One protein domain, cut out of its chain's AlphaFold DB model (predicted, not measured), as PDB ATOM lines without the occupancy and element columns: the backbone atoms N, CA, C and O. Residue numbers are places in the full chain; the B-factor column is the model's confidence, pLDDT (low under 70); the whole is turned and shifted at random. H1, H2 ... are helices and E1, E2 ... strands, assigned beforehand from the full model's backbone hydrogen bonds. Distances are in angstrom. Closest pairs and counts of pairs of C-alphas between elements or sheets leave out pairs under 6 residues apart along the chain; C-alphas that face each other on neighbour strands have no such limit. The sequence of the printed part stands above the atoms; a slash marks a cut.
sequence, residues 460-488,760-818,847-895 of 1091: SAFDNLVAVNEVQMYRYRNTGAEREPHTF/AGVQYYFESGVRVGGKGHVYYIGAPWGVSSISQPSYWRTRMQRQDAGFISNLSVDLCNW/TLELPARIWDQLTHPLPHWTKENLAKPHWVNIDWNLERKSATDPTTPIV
ATOM      1  N   SER A 460       8.315 -14.541   6.640       95.44
ATOM      2  CA  SER A 460       7.866 -15.929   6.681       95.44
ATOM      3  C   SER A 460       8.455 -16.673   7.883       95.44
ATOM      4  O   SER A 460       9.366 -16.183   8.548       95.44
ATOM      5  N   ALA A 461       7.963 -17.878   8.179       94.38
ATOM      6  CA  ALA A 461       8.544 -18.721   9.223       94.38
ATOM      7  C   ALA A 461      10.032 -19.024   8.958       94.38
ATOM      8  O   ALA A 461      10.790 -19.225   9.905       94.38
ATOM      9  N   PHE A 462      10.472 -19.006   7.694       95.00
ATOM     10  CA  PHE A 462      11.887 -19.125   7.330       95.00
ATOM     11  C   PHE A 462      12.735 -17.983   7.910       95.00
ATOM     12  O   PHE A 462      13.845 -18.226   8.376       95.00
ATOM     13  N   ASP A 463      12.199 -16.764   7.995       93.00
ATOM     14  CA  ASP A 463      12.900 -15.594   8.550       93.00
ATOM     15  C   ASP A 463      13.090 -15.657  10.077       93.00
ATOM     16  O   ASP A 463      13.793 -14.825  10.666       93.00
ATOM     17  N   ASN A 464      12.490 -16.659  10.732       92.56
ATOM     18  CA  ASN A 464      12.775 -16.981  12.127       92.56
ATOM     19  C   ASN A 464      14.041 -17.824  12.313       92.56
ATOM     20  O   ASN A 464      14.474 -18.009  13.451       92.56
ATOM     21  N   LEU A 465      14.661 -18.308  11.238       91.38
ATOM     22  CA  LEU A 465      15.941 -18.999  11.311       91.38
ATOM     23  C   LEU A 465      17.095 -18.003  11.485       91.38
ATOM     24  O   LEU A 465      17.137 -16.930  10.882       91.38
ATOM     25  N   VAL A 466      18.048 -18.365  12.336       87.50
ATOM     26  CA  VAL A 466      19.283 -17.620  12.585       87.50
ATOM     27  C   VAL A 466      20.481 -18.543  12.431       87.50
ATOM     28  O   VAL A 466      20.458 -19.684  12.888       87.50
ATOM     29  N   ALA A 467      21.533 -18.041  11.789       84.25
ATOM     30  CA  ALA A 467      22.751 -18.796  11.542       84.25
ATOM     31  C   ALA A 467      23.466 -19.188  12.846       84.25
ATOM     32  O   ALA A 467      23.658 -18.373  13.754       84.25
ATOM     33  N   VAL A 468      23.899 -20.443  12.903       81.06
ATOM     34  CA  VAL A 468      24.819 -20.985  13.897       81.06
ATOM     35  C   VAL A 468      26.200 -20.996  13.250       81.06
ATOM     36  O   VAL A 468      26.482 -21.834  12.405       81.06
ATOM     37  N   ASN A 469      27.056 -20.047  13.627       75.75
ATOM     38  CA  ASN A 469      28.332 -19.815  12.935       75.75
ATOM     39  C   ASN A 469      29.493 -20.671  13.456       75.75
ATOM     40  O   ASN A 469      30.569 -20.673  12.861       75.75
ATOM     41  N   GLU A 470      29.304 -21.377  14.570       78.50
ATOM     42  CA  GLU A 470      30.353 -22.133  15.250       78.50
ATOM     43  C   GLU A 470      29.786 -23.427  15.841       78.50
ATOM     44  O   GLU A 470      28.653 -23.472  16.329       78.50
ATOM     45  N   VAL A 471      30.600 -24.479  15.842       80.56
ATOM     46  CA  VAL A 471      30.411 -25.656  16.694       80.56
ATOM     47  C   VAL A 471      31.642 -25.823  17.561       80.56
ATOM     48  O   VAL A 471      32.767 -25.668  17.094       80.56
ATOM     49  N   GLN A 472      31.428 -26.148  18.827       81.75
ATOM     50  CA  GLN A 472      32.506 -26.420  19.759       81.75
ATOM     51  C   GLN A 472      32.526 -27.891  20.136       81.75
ATOM     52  O   GLN A 472      31.488 -28.524  20.331       81.75
ATOM     53  N   MET A 473      33.729 -28.434  20.246       81.69
ATOM     54  CA  MET A 473      33.957 -29.810  20.647       81.69
ATOM     55  C   MET A 473      34.865 -29.825  21.869       81.69
ATOM     56  O   MET A 473      36.010 -29.372  21.820       81.69
ATOM     57  N   TYR A 474      34.339 -30.368  22.962       78.50
ATOM     58  CA  TYR A 474      35.091 -30.694  24.162       78.50
ATOM     59  C   TYR A 474      35.372 -32.186  24.187       78.50
ATOM     60  O   TYR A 474      34.513 -32.996  23.848       78.50
ATOM     61  N   ARG A 475      36.554 -32.566  24.658       76.75
ATOM     62  CA  ARG A 475      36.874 -33.963  24.941       76.75
ATOM     63  C   ARG A 475      36.618 -34.253  26.412       76.75
ATOM     64  O   ARG A 475      37.241 -33.627  27.262       76.75
ATOM     65  N   TYR A 476      35.748 -35.217  26.709       71.62
ATOM     66  CA  TYR A 476      35.354 -35.544  28.081       71.62
ATOM     67  C   TYR A 476      36.525 -36.075  28.922       71.62
ATOM     68  O   TYR A 476      36.865 -35.491  29.945       71.62
ATOM     69  N   ARG A 477      37.204 -37.141  28.474       67.50
ATOM     70  CA  ARG A 477      38.372 -37.716  29.171       67.50
ATOM     71  C   ARG A 477      39.652 -36.985  28.768       67.50
ATOM     72  O   ARG A 477      40.425 -37.489  27.952       67.50
ATOM     73  N   ASN A 478      39.854 -35.778  29.294       64.25
ATOM     74  CA  ASN A 478      41.027 -34.965  28.976       64.25
ATOM     75  C   ASN A 478      41.935 -34.762  30.200       64.25
ATOM     76  O   ASN A 478      41.525 -34.210  31.221       64.25
ATOM     77  N   THR A 479      43.189 -35.208  30.101       50.38
ATOM     78  CA  THR A 479      44.181 -35.105  31.180       50.38
ATOM     79  C   THR A 479      45.378 -34.276  30.713       50.38
ATOM     80  O   THR A 479      46.339 -34.813  30.177       50.38
ATOM     81  N   GLY A 480      45.329 -32.951  30.894       50.44
ATOM     82  CA  GLY A 480      46.447 -32.063  30.550       50.44
ATOM     83  C   GLY A 480      46.059 -30.596  30.342       50.44
ATOM     84  O   GLY A 480      44.958 -30.182  30.703       50.44
ATOM     85  N   ALA A 481      46.977 -29.824  29.750       44.44
ATOM     86  CA  ALA A 481      46.810 -28.409  29.384       44.44
ATOM     87  C   ALA A 481      45.830 -28.175  28.206       44.44
ATOM     88  O   ALA A 481      45.491 -27.039  27.906       44.44
ATOM     89  N   GLU A 482      45.328 -29.243  27.580       53.19
ATOM     90  CA  GLU A 482      44.443 -29.247  26.402       53.19
ATOM     91  C   GLU A 482      42.942 -29.074  26.741       53.19
ATOM     92  O   GLU A 482      42.086 -29.544  26.002       53.19
ATOM     93  N   ARG A 483      42.571 -28.441  27.866       58.91
ATOM     94  CA  ARG A 483      41.154 -28.289  28.296       58.91
ATOM     95  C   ARG A 483      40.352 -27.236  27.515       58.91
ATOM     96  O   ARG A 483      39.211 -26.945  27.872       58.91
ATOM     97  N   GLU A 484      40.935 -26.624  26.492       63.12
ATOM     98  CA  GLU A 484      40.233 -25.635  25.674       63.12
ATOM     99  C   GLU A 484      39.356 -26.314  24.610       63.12
ATOM    100  O   GLU A 484      39.759 -27.330  24.042       63.12
ATOM    101  N   PRO A 485      38.150 -25.785  24.328       72.19
ATOM    102  CA  PRO A 485      37.322 -26.308  23.251       72.19
ATOM    103  C   PRO A 485      37.983 -26.088  21.896       72.19
ATOM    104  O   PRO A 485      38.477 -25.000  21.594       72.19
ATOM    105  N   HIS A 486      37.863 -27.076  21.016       77.81
ATOM    106  CA  HIS A 486      38.120 -26.849  19.601       77.81
ATOM    107  C   HIS A 486      36.865 -26.261  18.964       77.81
ATOM    108  O   HIS A 486      35.801 -26.880  18.971       77.81
ATOM    109  N   THR A 487      36.991 -25.039  18.450       77.88
ATOM    110  CA  THR A 487      35.910 -24.342  17.751       77.88
ATOM    111  C   THR A 487      36.094 -24.523  16.255       77.88
ATOM    112  O   THR A 487      37.127 -24.137  15.711       77.88
ATOM    113  N   PHE A 488      35.086 -25.089  15.599       76.75
ATOM    114  CA  PHE A 488      35.038 -25.215  14.150       76.75
ATOM    115  C   PHE A 488      34.065 -24.181  13.585       76.75
ATOM    116  O   PHE A 488      32.935 -24.071  14.080       76.75
ATOM    117  N   ALA A 760      16.574 -38.156  24.578       75.94
ATOM    118  CA  ALA A 760      15.862 -37.288  25.500       75.94
ATOM    119  C   ALA A 760      16.874 -36.381  26.195       75.94
ATOM    120  O   ALA A 760      18.086 -36.582  26.071       75.94
ATOM    121  N   GLY A 761      16.391 -35.383  26.924       80.12
ATOM    122  CA  GLY A 761      17.268 -34.333  27.410       80.12
ATOM    123  C   GLY A 761      16.829 -33.662  28.696       80.12
ATOM    124  O   GLY A 761      15.808 -33.989  29.305       80.12
ATOM    125  N   VAL A 762      17.655 -32.706  29.106       79.56
ATOM    126  CA  VAL A 762      17.498 -31.925  30.332       79.56
ATOM    127  C   VAL A 762      17.673 -30.445  30.010       79.56
ATOM    128  O   VAL A 762      18.557 -30.066  29.241       79.56
ATOM    129  N   GLN A 763      16.834 -29.601  30.603       82.38
ATOM    130  CA  GLN A 763      16.943 -28.149  30.507       82.38
ATOM    131  C   GLN A 763      17.387 -27.586  31.849       82.38
ATOM    132  O   GLN A 763      16.737 -27.817  32.866       82.38
ATOM    133  N   TYR A 764      18.462 -26.808  31.841       82.31
ATOM    134  CA  TYR A 764      18.939 -26.058  32.999       82.31
ATOM    135  C   TYR A 764      18.552 -24.595  32.848       82.31
ATOM    136  O   TYR A 764      18.816 -24.008  31.802       82.31
ATOM    137  N   TYR A 765      17.965 -23.995  33.878       79.75
ATOM    138  CA  TYR A 765      17.502 -22.609  33.864       79.75
ATOM    139  C   TYR A 765      18.289 -21.767  34.865       79.75
ATOM    140  O   TYR A 765      18.553 -22.202  35.990       79.75
ATOM    141  N   PHE A 766      18.641 -20.545  34.465       77.94
ATOM    142  CA  PHE A 766      19.500 -19.652  35.239       77.94
ATOM    143  C   PHE A 766      18.904 -18.245  35.352       77.94
ATOM    144  O   PHE A 766      18.370 -17.690  34.387       77.94
ATOM    145  N   GLU A 767      19.068 -17.635  36.525       74.94
ATOM    146  CA  GLU A 767      18.729 -16.226  36.791       74.94
ATOM    147  C   GLU A 767      19.771 -15.249  36.216       74.94
ATOM    148  O   GLU A 767      19.532 -14.050  36.106       74.94
ATOM    149  N   SER A 768      20.935 -15.765  35.807       72.12
ATOM    150  CA  SER A 768      22.002 -15.027  35.128       72.12
ATOM    151  C   SER A 768      22.153 -15.467  33.671       72.12
ATOM    152  O   SER A 768      21.706 -16.546  33.288       72.12
ATOM    153  N   GLY A 769      22.819 -14.661  32.843       72.44
ATOM    154  CA  GLY A 769      23.130 -15.029  31.464       72.44
ATOM    155  C   GLY A 769      24.259 -16.052  31.441       72.44
ATOM    156  O   GLY A 769      25.416 -15.672  31.598       72.44
ATOM    157  N   VAL A 770      23.931 -17.329  31.257       71.69
ATOM    158  CA  VAL A 770      24.913 -18.408  31.134       71.69
ATOM    159  C   VAL A 770      25.141 -18.731  29.666       71.69
ATOM    160  O   VAL A 770      24.198 -18.821  28.885       71.69
ATOM    161  N   ARG A 771      26.413 -18.901  29.295       70.44
ATOM    162  CA  ARG A 771      26.837 -19.433  27.998       70.44
ATOM    163  C   ARG A 771      27.906 -20.485  28.235       70.44
ATOM    164  O   ARG A 771      28.991 -20.159  28.710       70.44
ATOM    165  N   VAL A 772      27.592 -21.730  27.903       69.81
ATOM    166  CA  VAL A 772      28.565 -22.826  27.873       69.81
ATOM    167  C   VAL A 772      28.997 -23.001  26.423       69.81
ATOM    168  O   VAL A 772      28.143 -23.139  25.552       69.81
ATOM    169  N   GLY A 773      30.304 -22.938  26.167       61.88
ATOM    170  CA  GLY A 773      30.876 -23.157  24.838       61.88
ATOM    171  C   GLY A 773      30.525 -22.106  23.767       61.88
ATOM    172  O   GLY A 773      30.216 -22.442  22.627       61.88
ATOM    173  N   GLY A 774      30.568 -20.813  24.114       65.69
ATOM    174  CA  GLY A 774      30.516 -19.726  23.122       65.69
ATOM    175  C   GLY A 774      29.153 -19.507  22.442       65.69
ATOM    176  O   GLY A 774      28.115 -19.473  23.107       65.69
ATOM    177  N   LYS A 775      29.171 -19.244  21.124       67.25
ATOM    178  CA  LYS A 775      27.992 -18.981  20.268       67.25
ATOM    179  C   LYS A 775      27.738 -20.159  19.315       67.25
ATOM    180  O   LYS A 775      27.663 -19.970  18.099       67.25
ATOM    181  N   GLY A 776      27.617 -21.365  19.860       71.19
ATOM    182  CA  GLY A 776      27.460 -22.572  19.053       71.19
ATOM    183  C   GLY A 776      26.788 -23.729  19.776       71.19
ATOM    184  O   GLY A 776      26.525 -23.676  20.980       71.19
ATOM    185  N   HIS A 777      26.544 -24.798  19.018       81.81
ATOM    186  CA  HIS A 777      26.320 -26.123  19.592       81.81
ATOM    187  C   HIS A 777      27.621 -26.658  20.182       81.81
ATOM    188  O   HIS A 777      28.699 -26.452  19.622       81.81
ATOM    189  N   VAL A 778      27.503 -27.380  21.289       83.56
ATOM    190  CA  VAL A 778      28.634 -27.970  21.995       83.56
ATOM    191  C   VAL A 778      28.476 -29.482  22.029       83.56
ATOM    192  O   VAL A 778      27.465 -29.984  22.519       83.56
ATOM    193  N   TYR A 779      29.485 -30.198  21.546       83.50
ATOM    194  CA  TYR A 779      29.580 -31.649  21.657       83.50
ATOM    195  C   TYR A 779      30.642 -32.042  22.672       83.50
ATOM    196  O   TYR A 779      31.739 -31.480  22.682       83.50
ATOM    197  N   TYR A 780      30.332 -33.040  23.494       82.19
ATOM    198  CA  TYR A 780      31.242 -33.574  24.500       82.19
ATOM    199  C   TYR A 780      31.705 -34.967  24.056       82.19
ATOM    200  O   TYR A 780      31.128 -35.989  24.424       82.19
ATOM    201  N   ILE A 781      32.735 -35.004  23.211       77.31
ATOM    202  CA  ILE A 781      33.289 -36.224  22.611       77.31
ATOM    203  C   ILE A 781      33.808 -37.155  23.712       77.31
ATOM    204  O   ILE A 781      34.558 -36.731  24.599       77.31
ATOM    205  N   GLY A 782      33.421 -38.431  23.650       73.94
ATOM    206  CA  GLY A 782      33.766 -39.438  24.652       73.94
ATOM    207  C   GLY A 782      33.019 -39.292  25.980       73.94
ATOM    208  O   GLY A 782      33.351 -40.000  26.935       73.94
ATOM    209  N   ALA A 783      32.042 -38.379  26.090       77.88
ATOM    210  CA  ALA A 783      31.146 -38.349  27.241       77.88
ATOM    211  C   ALA A 783      30.316 -39.644  27.257       77.88
ATOM    212  O   ALA A 783      29.688 -39.957  26.242       77.88
ATOM    213  N   PRO A 784      30.271 -40.387  28.381       72.50
ATOM    214  CA  PRO A 784      29.605 -41.683  28.451       72.50
ATOM    215  C   PRO A 784      28.176 -41.668  27.909       72.50
ATOM    216  O   PRO A 784      27.773 -42.615  27.233       72.50
ATOM    217  N   TRP A 785      27.431 -40.585  28.156       76.94
ATOM    218  CA  TRP A 785      26.034 -40.460  27.736       76.94
ATOM    219  C   TRP A 785      25.813 -39.809  26.368       76.94
ATOM    220  O   TRP A 785      24.668 -39.532  26.008       76.94
ATOM    221  N   GLY A 786      26.877 -39.602  25.582       78.19
ATOM    222  CA  GLY A 786      26.781 -38.977  24.261       78.19
ATOM    223  C   GLY A 786      26.134 -37.599  24.366       78.19
ATOM    224  O   GLY A 786      25.064 -37.371  23.808       78.19
ATOM    225  N   VAL A 787      26.739 -36.734  25.181       82.31
ATOM    226  CA  VAL A 787      26.143 -35.464  25.599       82.31
ATOM    227  C   VAL A 787      26.380 -34.389  24.540       82.31
ATOM    228  O   VAL A 787      27.494 -34.234  24.029       82.31
ATOM    229  N   SER A 788      25.350 -33.592  24.264       85.56
ATOM    230  CA  SER A 788      25.483 -32.320  23.547       85.56
ATOM    231  C   SER A 788      24.679 -31.223  24.238       85.56
ATOM    232  O   SER A 788      23.767 -31.511  25.011       85.56
ATOM    233  N   SER A 789      25.026 -29.957  24.009       86.69
ATOM    234  CA  SER A 789      24.290 -28.834  24.593       86.69
ATOM    235  C   SER A 789      24.228 -27.610  23.689       86.69
ATOM    236  O   SER A 789      25.145 -27.363  22.908       86.69
ATOM    237  N   ILE A 790      23.189 -26.797  23.864       84.19
ATOM    238  CA  ILE A 790      23.060 -25.469  23.255       84.19
ATOM    239  C   ILE A 790      22.506 -24.458  24.260       84.19
ATOM    240  O   ILE A 790      21.519 -24.693  24.959       84.19
ATOM    241  N   SER A 791      23.136 -23.285  24.294       82.88
ATOM    242  CA  SER A 791      22.643 -22.110  25.015       82.88
ATOM    243  C   SER A 791      21.634 -21.349  24.146       82.88
ATOM    244  O   SER A 791      22.007 -20.426  23.414       82.88
ATOM    245  N   GLN A 792      20.351 -21.704  24.234       76.94
ATOM    246  CA  GLN A 792      19.273 -21.137  23.401       76.94
ATOM    247  C   GLN A 792      19.134 -19.595  23.440       76.94
ATOM    248  O   GLN A 792      18.886 -18.998  22.388       76.94
ATOM    249  N   PRO A 793      19.377 -18.886  24.564       69.38
ATOM    250  CA  PRO A 793      19.230 -17.428  24.635       69.38
ATOM    251  C   PRO A 793      20.216 -16.658  23.757       69.38
ATOM    252  O   PRO A 793      20.043 -15.461  23.543       69.38
ATOM    253  N   SER A 794      21.269 -17.314  23.260       70.75
ATOM    254  CA  SER A 794      22.180 -16.719  22.279       70.75
ATOM    255  C   SER A 794      21.509 -16.488  20.920       70.75
ATOM    256  O   SER A 794      21.998 -15.663  20.150       70.75
ATOM    257  N   TYR A 795      20.400 -17.180  20.645       78.50
ATOM    258  CA  TYR A 795      19.693 -17.170  19.362       78.50
ATOM    259  C   TYR A 795      18.281 -16.601  19.471       78.50
ATOM    260  O   TYR A 795      17.774 -16.011  18.515       78.50
ATOM    261  N   TRP A 796      17.647 -16.743  20.635       78.38
ATOM    262  CA  TRP A 796      16.290 -16.258  20.830       78.38
ATOM    263  C   TRP A 796      16.235 -14.726  20.833       78.38
ATOM    264  O   TRP A 796      16.763 -14.071  21.731       78.38
ATOM    265  N   ARG A 797      15.592 -14.144  19.810       64.19
ATOM    266  CA  ARG A 797      15.437 -12.680  19.659       64.19
ATOM    267  C   ARG A 797      14.583 -12.108  20.777       64.19
ATOM    268  O   ARG A 797      14.858 -11.038  21.321       64.19
ATOM    269  N   THR A 798      13.567 -12.867  21.145       54.53
ATOM    270  CA  THR A 798      12.778 -12.616  22.326       54.53
ATOM    271  C   THR A 798      13.545 -13.214  23.502       54.53
ATOM    272  O   THR A 798      13.486 -14.426  23.710       54.53
ATOM    273  N   ARG A 799      14.274 -12.388  24.285       48.66
ATOM    274  CA  ARG A 799      14.642 -12.761  25.676       48.66
ATOM    275  C   ARG A 799      13.415 -13.429  26.254       48.66
ATOM    276  O   ARG A 799      12.378 -12.792  26.082       48.66
ATOM    277  N   MET A 800      13.521 -14.628  26.853       51.00
ATOM    278  CA  MET A 800      12.388 -15.325  27.486       51.00
ATOM    279  C   MET A 800      11.459 -14.254  28.041       51.00
ATOM    280  O   MET A 800      11.839 -13.565  28.986       51.00
ATOM    281  N   GLN A 801      10.347 -13.962  27.348       41.84
ATOM    282  CA  GLN A 801       9.688 -12.640  27.462       41.84
ATOM    283  C   GLN A 801       8.949 -12.479  28.793       41.84
ATOM    284  O   GLN A 801       8.165 -11.563  29.007       41.84
ATOM    285  N   ARG A 802       9.244 -13.406  29.690       46.88
ATOM    286  CA  ARG A 802       8.777 -13.581  31.027       46.88
ATOM    287  C   ARG A 802       9.937 -13.344  31.990       46.88
ATOM    288  O   ARG A 802      10.420 -14.256  32.651       46.88
ATOM    289  N   GLN A 803      10.404 -12.089  32.053       38.31
ATOM    290  CA  GLN A 803      11.273 -11.612  33.147       38.31
ATOM    291  C   GLN A 803      10.600 -11.787  34.522       38.31
ATOM    292  O   GLN A 803      11.279 -11.819  35.542       38.31
ATOM    293  N   ASP A 804       9.274 -11.929  34.538       40.47
ATOM    294  CA  ASP A 804       8.437 -12.255  35.692       40.47
ATOM    295  C   ASP A 804       8.661 -13.683  36.234       40.47
ATOM    296  O   ASP A 804       8.417 -13.919  37.414       40.47
ATOM    297  N   ALA A 805       9.203 -14.607  35.429       47.38
ATOM    298  CA  ALA A 805       9.588 -15.949  35.871       47.38
ATOM    299  C   ALA A 805      10.953 -16.002  36.593       47.38
ATOM    300  O   ALA A 805      11.305 -17.044  37.138       47.38
ATOM    301  N   GLY A 806      11.737 -14.914  36.582       54.75
ATOM    302  CA  GLY A 806      13.041 -14.820  37.259       54.75
ATOM    303  C   GLY A 806      14.239 -15.417  36.503       54.75
ATOM    304  O   GLY A 806      15.379 -15.194  36.901       54.75
ATOM    305  N   PHE A 807      14.023 -16.112  35.382       63.69
ATOM    306  CA  PHE A 807      15.092 -16.712  34.576       63.69
ATOM    307  C   PHE A 807      15.430 -15.854  33.356       63.69
ATOM    308  O   PHE A 807      14.542 -15.373  32.654       63.69
ATOM    309  N   ILE A 808      16.724 -15.692  33.068       65.12
ATOM    310  CA  ILE A 808      17.195 -14.941  31.891       65.12
ATOM    311  C   ILE A 808      17.964 -15.806  30.893       65.12
ATOM    312  O   ILE A 808      18.265 -15.331  29.794       65.12
ATOM    313  N   SER A 809      18.288 -17.055  31.244       71.56
ATOM    314  CA  SER A 809      18.883 -18.010  30.310       71.56
ATOM    315  C   SER A 809      18.506 -19.465  30.595       71.56
ATOM    316  O   SER A 809      18.141 -19.814  31.719       71.56
ATOM    317  N   ASN A 810      18.616 -20.316  29.570       79.88
ATOM    318  CA  ASN A 810      18.573 -21.767  29.697       79.88
ATOM    319  C   ASN A 810      19.684 -22.448  28.877       79.88
ATOM    320  O   ASN A 810      20.179 -21.919  27.880       79.88
ATOM    321  N   LEU A 811      20.063 -23.643  29.318       83.69
ATOM    322  CA  LEU A 811      20.943 -24.568  28.617       83.69
ATOM    323  C   LEU A 811      20.141 -25.833  28.312       83.69
ATOM    324  O   LEU A 811      19.701 -26.524  29.230       83.69
ATOM    325  N   SER A 812      19.954 -26.107  27.027       86.62
ATOM    326  CA  SER A 812      19.333 -27.335  26.531       86.62
ATOM    327  C   SER A 812      20.407 -28.395  26.347       86.62
ATOM    328  O   SER A 812      21.455 -28.096  25.771       86.62
ATOM    329  N   VAL A 813      20.150 -29.611  26.822       86.56
ATOM    330  CA  VAL A 813      21.115 -30.713  26.817       86.56
ATOM    331  C   VAL A 813      20.457 -31.979  26.303       86.56
ATOM    332  O   VAL A 813      19.405 -32.358  26.814       86.56
ATOM    333  N   ASP A 814      21.120 -32.651  25.366       85.25
ATOM    334  CA  ASP A 814      20.668 -33.919  24.797       85.25
ATOM    335  C   ASP A 814      21.539 -35.066  25.276       85.25
ATOM    336  O   ASP A 814      22.761 -34.936  25.397       85.25
ATOM    337  N   LEU A 815      20.889 -36.204  25.496       79.56
ATOM    338  CA  LEU A 815      21.517 -37.467  25.836       79.56
ATOM    339  C   LEU A 815      21.190 -38.489  24.753       79.56
ATOM    340  O   LEU A 815      20.036 -38.902  24.595       79.56
ATOM    341  N   CYS A 816      22.225 -38.911  24.033       75.06
ATOM    342  CA  CYS A 816      22.115 -39.891  22.955       75.06
ATOM    343  C   CYS A 816      22.445 -41.322  23.410       75.06
ATOM    344  O   CYS A 816      22.214 -42.271  22.662       75.06
ATOM    345  N   ASN A 817      22.994 -41.502  24.618       71.06
ATOM    346  CA  ASN A 817      23.355 -42.815  25.148       71.06
ATOM    347  C   ASN A 817      22.948 -42.984  26.622       71.06
ATOM    348  O   ASN A 817      23.732 -42.772  27.541       71.06
ATOM    349  N   TRP A 818      21.714 -43.430  26.844       64.50
ATOM    350  CA  TRP A 818      21.141 -43.640  28.182       64.50
ATOM    351  C   TRP A 818      21.644 -44.904  28.900       64.50
ATOM    352  O   TRP A 818      21.335 -45.117  30.071       64.50
ATOM    353  N   THR A 847      18.510 -43.003  38.472       49.81
ATOM    354  CA  THR A 847      19.185 -42.068  39.389       49.81
ATOM    355  C   THR A 847      18.474 -40.717  39.541       49.81
ATOM    356  O   THR A 847      18.417 -39.917  38.613       49.81
ATOM    357  N   LEU A 848      18.051 -40.395  40.770       49.66
ATOM    358  CA  LEU A 848      17.633 -39.051  41.214       49.66
ATOM    359  C   LEU A 848      18.637 -37.933  40.891       49.66
ATOM    360  O   LEU A 848      18.269 -36.784  40.663       49.66
ATOM    361  N   GLU A 849      19.921 -38.281  40.885       61.12
ATOM    362  CA  GLU A 849      21.051 -37.405  40.583       61.12
ATOM    363  C   GLU A 849      21.266 -37.194  39.078       61.12
ATOM    364  O   GLU A 849      22.276 -36.603  38.704       61.12
ATOM    365  N   LEU A 850      20.376 -37.686  38.204       69.69
ATOM    366  CA  LEU A 850      20.545 -37.615  36.750       69.69
ATOM    367  C   LEU A 850      20.936 -36.194  36.280       69.69
ATOM    368  O   LEU A 850      21.992 -36.068  35.660       69.69
ATOM    369  N   PRO A 851      20.226 -35.110  36.656       74.06
ATOM    370  CA  PRO A 851      20.689 -33.746  36.399       74.06
ATOM    371  C   PRO A 851      22.092 -33.421  36.918       74.06
ATOM    372  O   PRO A 851      22.899 -32.836  36.210       74.06
ATOM    373  N   ALA A 852      22.424 -33.801  38.151       72.88
ATOM    374  CA  ALA A 852      23.733 -33.498  38.726       72.88
ATOM    375  C   ALA A 852      24.867 -34.224  37.979       72.88
ATOM    376  O   ALA A 852      25.928 -33.650  37.752       72.88
ATOM    377  N   ARG A 853      24.621 -35.457  37.532       75.44
ATOM    378  CA  ARG A 853      25.565 -36.276  36.761       75.44
ATOM    379  C   ARG A 853      25.752 -35.786  35.331       75.44
ATOM    380  O   ARG A 853      26.866 -35.805  34.814       75.44
ATOM    381  N   ILE A 854      24.674 -35.332  34.690       78.94
ATOM    382  CA  ILE A 854      24.754 -34.653  33.392       78.94
ATOM    383  C   ILE A 854      25.547 -33.355  33.558       78.94
ATOM    384  O   ILE A 854      26.451 -33.086  32.776       78.94
ATOM    385  N   TRP A 855      25.242 -32.570  34.593       80.44
ATOM    386  CA  TRP A 855      25.957 -31.334  34.896       80.44
ATOM    387  C   TRP A 855      27.453 -31.567  35.134       80.44
ATOM    388  O   TRP A 855      28.281 -30.794  34.647       80.44
ATOM    389  N   ASP A 856      27.823 -32.649  35.822       79.25
ATOM    390  CA  ASP A 856      29.229 -33.024  35.956       79.25
ATOM    391  C   ASP A 856      29.843 -33.357  34.592       79.25
ATOM    392  O   ASP A 856      30.860 -32.770  34.247       79.25
ATOM    393  N   GLN A 857      29.180 -34.153  33.744       80.75
ATOM    394  CA  GLN A 857      29.682 -34.443  32.392       80.75
ATOM    395  C   GLN A 857      29.874 -33.198  31.514       80.75
ATOM    396  O   GLN A 857      30.873 -33.100  30.801       80.75
ATOM    397  N   LEU A 858      28.955 -32.233  31.596       80.75
ATOM    398  CA  LEU A 858      29.037 -30.958  30.873       80.75
ATOM    399  C   LEU A 858      30.190 -30.083  31.372       80.75
ATOM    400  O   LEU A 858      30.842 -29.397  30.589       80.75
ATOM    401  N   THR A 859      30.431 -30.073  32.684       79.50
ATOM    402  CA  THR A 859      31.412 -29.173  33.308       79.50
ATOM    403  C   THR A 859      32.789 -29.798  33.502       79.50
ATOM    404  O   THR A 859      33.759 -29.068  33.699       79.50
ATOM    405  N   HIS A 860      32.901 -31.124  33.433       79.75
ATOM    406  CA  HIS A 860      34.148 -31.869  33.581       79.75
ATOM    407  C   HIS A 860      35.238 -31.434  32.589       79.75
ATOM    408  O   HIS A 860      36.358 -31.185  33.040       79.75
ATOM    409  N   PRO A 861      34.960 -31.279  31.278       77.12
ATOM    410  CA  PRO A 861      35.997 -30.894  30.331       77.12
ATOM    411  C   PRO A 861      36.276 -29.386  30.305       77.12
ATOM    412  O   PRO A 861      37.193 -28.961  29.607       77.12
ATOM    413  N   LEU A 862      35.516 -28.568  31.044       75.00
ATOM    414  CA  LEU A 862      35.716 -27.119  31.064       75.00
ATOM    415  C   LEU A 862      36.999 -26.740  31.834       75.00
ATOM    416  O   LEU A 862      37.336 -27.369  32.845       75.00
ATOM    417  N   PRO A 863      37.703 -25.664  31.429       71.62
ATOM    418  CA  PRO A 863      38.784 -25.091  32.225       71.62
ATOM    419  C   PRO A 863      38.320 -24.722  33.643       71.62
ATOM    420  O   PRO A 863      37.183 -24.293  33.845       71.62
ATOM    421  N   HIS A 864      39.213 -24.836  34.636       66.50
ATOM    422  CA  HIS A 864      38.875 -24.619  36.054       66.50
ATOM    423  C   HIS A 864      38.225 -23.250  36.307       66.50
ATOM    424  O   HIS A 864      37.196 -23.159  36.967       66.50
ATOM    425  N   TRP A 865      38.779 -22.196  35.705       56.75
ATOM    426  CA  TRP A 865      38.255 -20.837  35.823       56.75
ATOM    427  C   TRP A 865      36.865 -20.683  35.184       56.75
ATOM    428  O   TRP A 865      36.049 -19.913  35.680       56.75
ATOM    429  N   THR A 866      36.554 -21.417  34.109       68.75
ATOM    430  CA  THR A 866      35.204 -21.442  33.526       68.75
ATOM    431  C   THR A 866      34.238 -22.157  34.466       68.75
ATOM    432  O   THR A 866      33.144 -21.656  34.704       68.75
ATOM    433  N   LYS A 867      34.658 -23.287  35.052       69.62
ATOM    434  CA  LYS A 867      33.849 -24.082  35.989       69.62
ATOM    435  C   LYS A 867      33.500 -23.311  37.268       69.62
ATOM    436  O   LYS A 867      32.363 -23.388  37.717       69.62
ATOM    437  N   GLU A 868      34.436 -22.543  37.829       67.56
ATOM    438  CA  GLU A 868      34.207 -21.736  39.042       67.56
ATOM    439  C   GLU A 868      33.276 -20.539  38.819       67.56
ATOM    440  O   GLU A 868      32.545 -20.150  39.728       67.56
ATOM    441  N   ASN A 869      33.292 -19.960  37.616       67.00
ATOM    442  CA  ASN A 869      32.482 -18.791  37.271       67.00
ATOM    443  C   ASN A 869      31.132 -19.151  36.632       67.00
ATOM    444  O   ASN A 869      30.311 -18.265  36.387       67.00
ATOM    445  N   LEU A 870      30.891 -20.433  36.343       74.25
ATOM    446  CA  LEU A 870      29.629 -20.884  35.779       74.25
ATOM    447  C   LEU A 870      28.537 -20.803  36.850       74.25
ATOM    448  O   LEU A 870      28.615 -21.462  37.889       74.25
ATOM    449  N   ALA A 871      27.504 -19.999  36.594       74.81
ATOM    450  CA  ALA A 871      26.366 -19.928  37.496       74.81
ATOM    451  C   ALA A 871      25.718 -21.310  37.627       74.81
ATOM    452  O   ALA A 871      25.558 -22.038  36.644       74.81
ATOM    453  N   LYS A 872      25.345 -21.673  38.854       73.75
ATOM    454  CA  LYS A 872      24.624 -22.920  39.094       73.75
ATOM    455  C   LYS A 872      23.204 -22.808  38.539       73.75
ATOM    456  O   LYS A 872      22.614 -21.727  38.621       73.75
ATOM    457  N   PRO A 873      22.646 -23.902  38.003       76.75
ATOM    458  CA  PRO A 873      21.255 -23.913  37.593       76.75
ATOM    459  C   PRO A 873      20.367 -23.670  38.809       76.75
ATOM    460  O   PRO A 873      20.550 -24.288  39.860       76.75
ATOM    461  N   HIS A 874      19.416 -22.757  38.659       71.50
ATOM    462  CA  HIS A 874      18.425 -22.467  39.692       71.50
ATOM    463  C   HIS A 874      17.232 -23.417  39.587       71.50
ATOM    464  O   HIS A 874      16.641 -23.797  40.595       71.50
ATOM    465  N   TRP A 875      16.934 -23.877  38.371       72.12
ATOM    466  CA  TRP A 875      15.936 -24.910  38.137       72.12
ATOM    467  C   TRP A 875      16.350 -25.859  37.012       72.12
ATOM    468  O   TRP A 875      17.156 -25.506  36.148       72.12
ATOM    469  N   VAL A 876      15.805 -27.075  37.042       73.88
ATOM    470  CA  VAL A 876      16.072 -28.119  36.054       73.88
ATOM    471  C   VAL A 876      14.774 -28.800  35.657       73.88
ATOM    472  O   VAL A 876      14.000 -29.198  36.526       73.88
ATOM    473  N   ASN A 877      14.590 -29.005  34.356       76.31
ATOM    474  CA  ASN A 877      13.550 -29.866  33.821       76.31
ATOM    475  C   ASN A 877      14.139 -31.106  33.151       76.31
ATOM    476  O   ASN A 877      15.111 -31.001  32.408       76.31
ATOM    477  N   ILE A 878      13.505 -32.255  33.358       75.25
ATOM    478  CA  ILE A 878      13.774 -33.484  32.609       75.25
ATOM    479  C   ILE A 878      12.648 -33.664  31.592       75.25
ATOM    480  O   ILE A 878      11.503 -33.313  31.874       75.25
ATOM    481  N   ASP A 879      12.978 -34.184  30.412       75.38
ATOM    482  CA  ASP A 879      12.007 -34.467  29.360       75.38
ATOM    483  C   ASP A 879      10.743 -35.178  29.880       75.38
ATOM    484  O   ASP A 879      10.801 -36.265  30.446       75.38
ATOM    485  N   TRP A 880       9.594 -34.554  29.637       69.19
ATOM    486  CA  TRP A 880       8.249 -35.021  29.972       69.19
ATOM    487  C   TRP A 880       7.844 -36.320  29.261       69.19
ATOM    488  O   TRP A 880       6.949 -37.016  29.738       69.19
ATOM    489  N   ASN A 881       8.494 -36.675  28.145       70.94
ATOM    490  CA  ASN A 881       8.276 -37.978  27.511       70.94
ATOM    491  C   ASN A 881       8.841 -39.137  28.345       70.94
ATOM    492  O   ASN A 881       8.482 -40.287  28.099       70.94
ATOM    493  N   LEU A 882       9.704 -38.854  29.325       71.94
ATOM    494  CA  LEU A 882      10.243 -39.852  30.236       71.94
ATOM    495  C   LEU A 882       9.277 -40.063  31.404       71.94
ATOM    496  O   LEU A 882       9.078 -39.193  32.250       71.94
ATOM    497  N   GLU A 883       8.679 -41.245  31.452       68.50
ATOM    498  CA  GLU A 883       7.746 -41.664  32.488       68.50
ATOM    499  C   GLU A 883       8.487 -42.417  33.595       68.50
ATOM    500  O   GLU A 883       9.303 -43.309  33.340       68.50
ATOM    501  N   ARG A 884       8.198 -42.039  34.842       63.62
ATOM    502  CA  ARG A 884       8.727 -42.681  36.048       63.62
ATOM    503  C   ARG A 884       7.779 -43.756  36.559       63.62
ATOM    504  O   ARG A 884       6.573 -43.660  36.353       63.62
ATOM    505  N   LYS A 885       8.322 -44.736  37.289       65.50
ATOM    506  CA  LYS A 885       7.535 -45.805  37.929       65.50
ATOM    507  C   LYS A 885       6.424 -45.245  38.826       65.50
ATOM    508  O   LYS A 885       5.338 -45.808  38.873       65.50
ATOM    509  N   SER A 886       6.692 -44.144  39.526       60.22
ATOM    510  CA  SER A 886       5.690 -43.366  40.248       60.22
ATOM    511  C   SER A 886       5.620 -41.948  39.691       60.22
ATOM    512  O   SER A 886       6.625 -41.240  39.622       60.22
ATOM    513  N   ALA A 887       4.412 -41.516  39.331       51.59
ATOM    514  CA  ALA A 887       4.153 -40.150  38.884       51.59
ATOM    515  C   ALA A 887       4.287 -39.115  40.018       51.59
ATOM    516  O   ALA A 887       4.532 -37.940  39.750       51.59
ATOM    517  N   THR A 888       4.123 -39.538  41.275       45.75
ATOM    518  CA  THR A 888       4.137 -38.662  42.458       45.75
ATOM    519  C   THR A 888       5.466 -38.692  43.200       45.75
ATOM    520  O   THR A 888       5.834 -37.696  43.822       45.75
ATOM    521  N   ASP A 889       6.202 -39.803  43.115       51.00
ATOM    522  CA  ASP A 889       7.511 -39.952  43.735       51.00
ATOM    523  C   ASP A 889       8.634 -39.780  42.692       51.00
ATOM    524  O   ASP A 889       8.927 -40.693  41.908       51.00
ATOM    525  N   PRO A 890       9.317 -38.622  42.693       49.38
ATOM    526  CA  PRO A 890      10.376 -38.328  41.742       49.38
ATOM    527  C   PRO A 890      11.647 -39.146  41.965       49.38
ATOM    528  O   PRO A 890      12.555 -39.069  41.136       49.38
ATOM    529  N   THR A 891      11.723 -39.876  43.082       51.12
ATOM    530  CA  THR A 891      12.831 -40.766  43.421       51.12
ATOM    531  C   THR A 891      12.791 -42.093  42.688       51.12
ATOM    532  O   THR A 891      13.807 -42.781  42.594       51.12
ATOM    533  N   THR A 892      11.639 -42.409  42.103       54.69
ATOM    534  CA  THR A 892      11.458 -43.633  41.344       54.69
ATOM    535  C   THR A 892      12.119 -43.563  39.962       54.69
ATOM    536  O   THR A 892      12.197 -42.486  39.357       54.69
ATOM    537  N   PRO A 893      12.622 -44.701  39.448       56.28
ATOM    538  CA  PRO A 893      13.341 -44.739  38.182       56.28
ATOM    539  C   PRO A 893      12.440 -44.373  37.003       56.28
ATOM    540  O   PRO A 893      11.219 -44.553  37.041       56.28
ATOM    541  N   ILE A 894      13.071 -43.890  35.937       63.69
ATOM    542  CA  ILE A 894      12.462 -43.752  34.618       63.69
ATOM    543  C   ILE A 894      12.271 -45.160  34.062       63.69
ATOM    544  O   ILE A 894      13.233 -45.905  33.902       63.69
ATOM    545  N   VAL A 895      11.024 -45.509  33.764       62.06
ATOM    546  CA  VAL A 895      10.643 -46.836  33.268       62.06
ATOM    547  C   VAL A 895      10.300 -46.822  31.788       62.06
ATOM    548  O   VAL A 895      10.330 -47.865  31.146       62.06
TER     549      VAL A 895
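Overview. This is residues 460 to 488, 760 to 818 and 847 to 895 of the 1091 residues of the protein "FAD_binding_2 domain-containing protein" of Deltaproteobacteria bacterium (UniProt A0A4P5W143). One strongly twisted sheet of seven strands makes a wall, with helix H2 across one face and no named helix on the other. An arm of residues 460 to 467, with H1 and E1, reaches away from the sheet, and E9 with residues 885 to 895 makes a tail beyond the edge strand E8. The printed part has 137 residues with three named helices and nine named strands, in the order H1 E1 E2 E3 E4 E5 E6 E7 H2 H3 E8 E9; under half of the residues are in them. The sheet runs E3 E2 E5 E6 E7 E4 E8 and is mixed, as is the class, helices and strands. The whole is compact, with a radius of gyration of the C-alphas of 15.9 A and spans of 45 by 43 by 28 A.

Arrangement. H1, residues 461 to 464, and E1, residues 465 to 467, meet only through their link. E1 pairs with no named strand and runs on into E2, residues 470 to 475, at 65 degrees. E2 and E3, residues 486 to 488, form an antiparallel hairpin, with N 473 and O 486 2.9 A apart. E5, residues 776 to 781, is parallel to E2 at 21 degrees, with N 472 and O 777 2.9 A apart. E5, E6, residues 787 to 790, and E7, residues 809 to 815, form a meander, each strand the antiparallel neighbour of the one before; N 778 and O 789 are 2.9 A apart, as are N 790 and O 812. With E4, residues 760 to 766, they form a Greek key, the first strand the antiparallel neighbour of the fourth; N 764 and O 811 are 2.9 A apart. H2, residues 850 to 859, is on the sheet at a height of 8.4 A, across the strands at 72 degrees to E4 on the local plane; the closest C-alphas of H2 and E4, Pro 851 and Val 762, are 7.1 A apart. H3, residues 864 to 869, is not on the sheet and is close to H2 but not clearly touching, with the C-alphas of Thr 859 and Lys 867 closest at 6.2 A. E8, residues 875 to 878, is antiparallel to E4, with N 763 and O 877 2.9 A apart. E9, residues 882 to 884, pairs with no named strand. In H2 and H3 every O i to N i+4 pair is within hydrogen-bond range; H1 is too short for one.

Along the chain. H1 begins at C-alpha 461, (8.544, -18.721, 9.223). E4 measures 20.5 A, E7 20.1 A, E2 16.6 A, E5 15.3 A and H2 14.2 A. E9 ends at C-alpha 884, (8.727, -42.681, 36.048).

Size, cuts and confidence. The C-alphas of Ser 460 and Gly 480 are the farthest apart, at 48.2 A. Across the cuts, C-alphas 488 and 760 are 25.3 A apart, and 818 and 847 are 11.5 A apart. The link E6 to E7 is long. The mean pLDDT of the printed part is 71.3; residues under 70 include 477 to 484, 797 to 808 and 883 to 895.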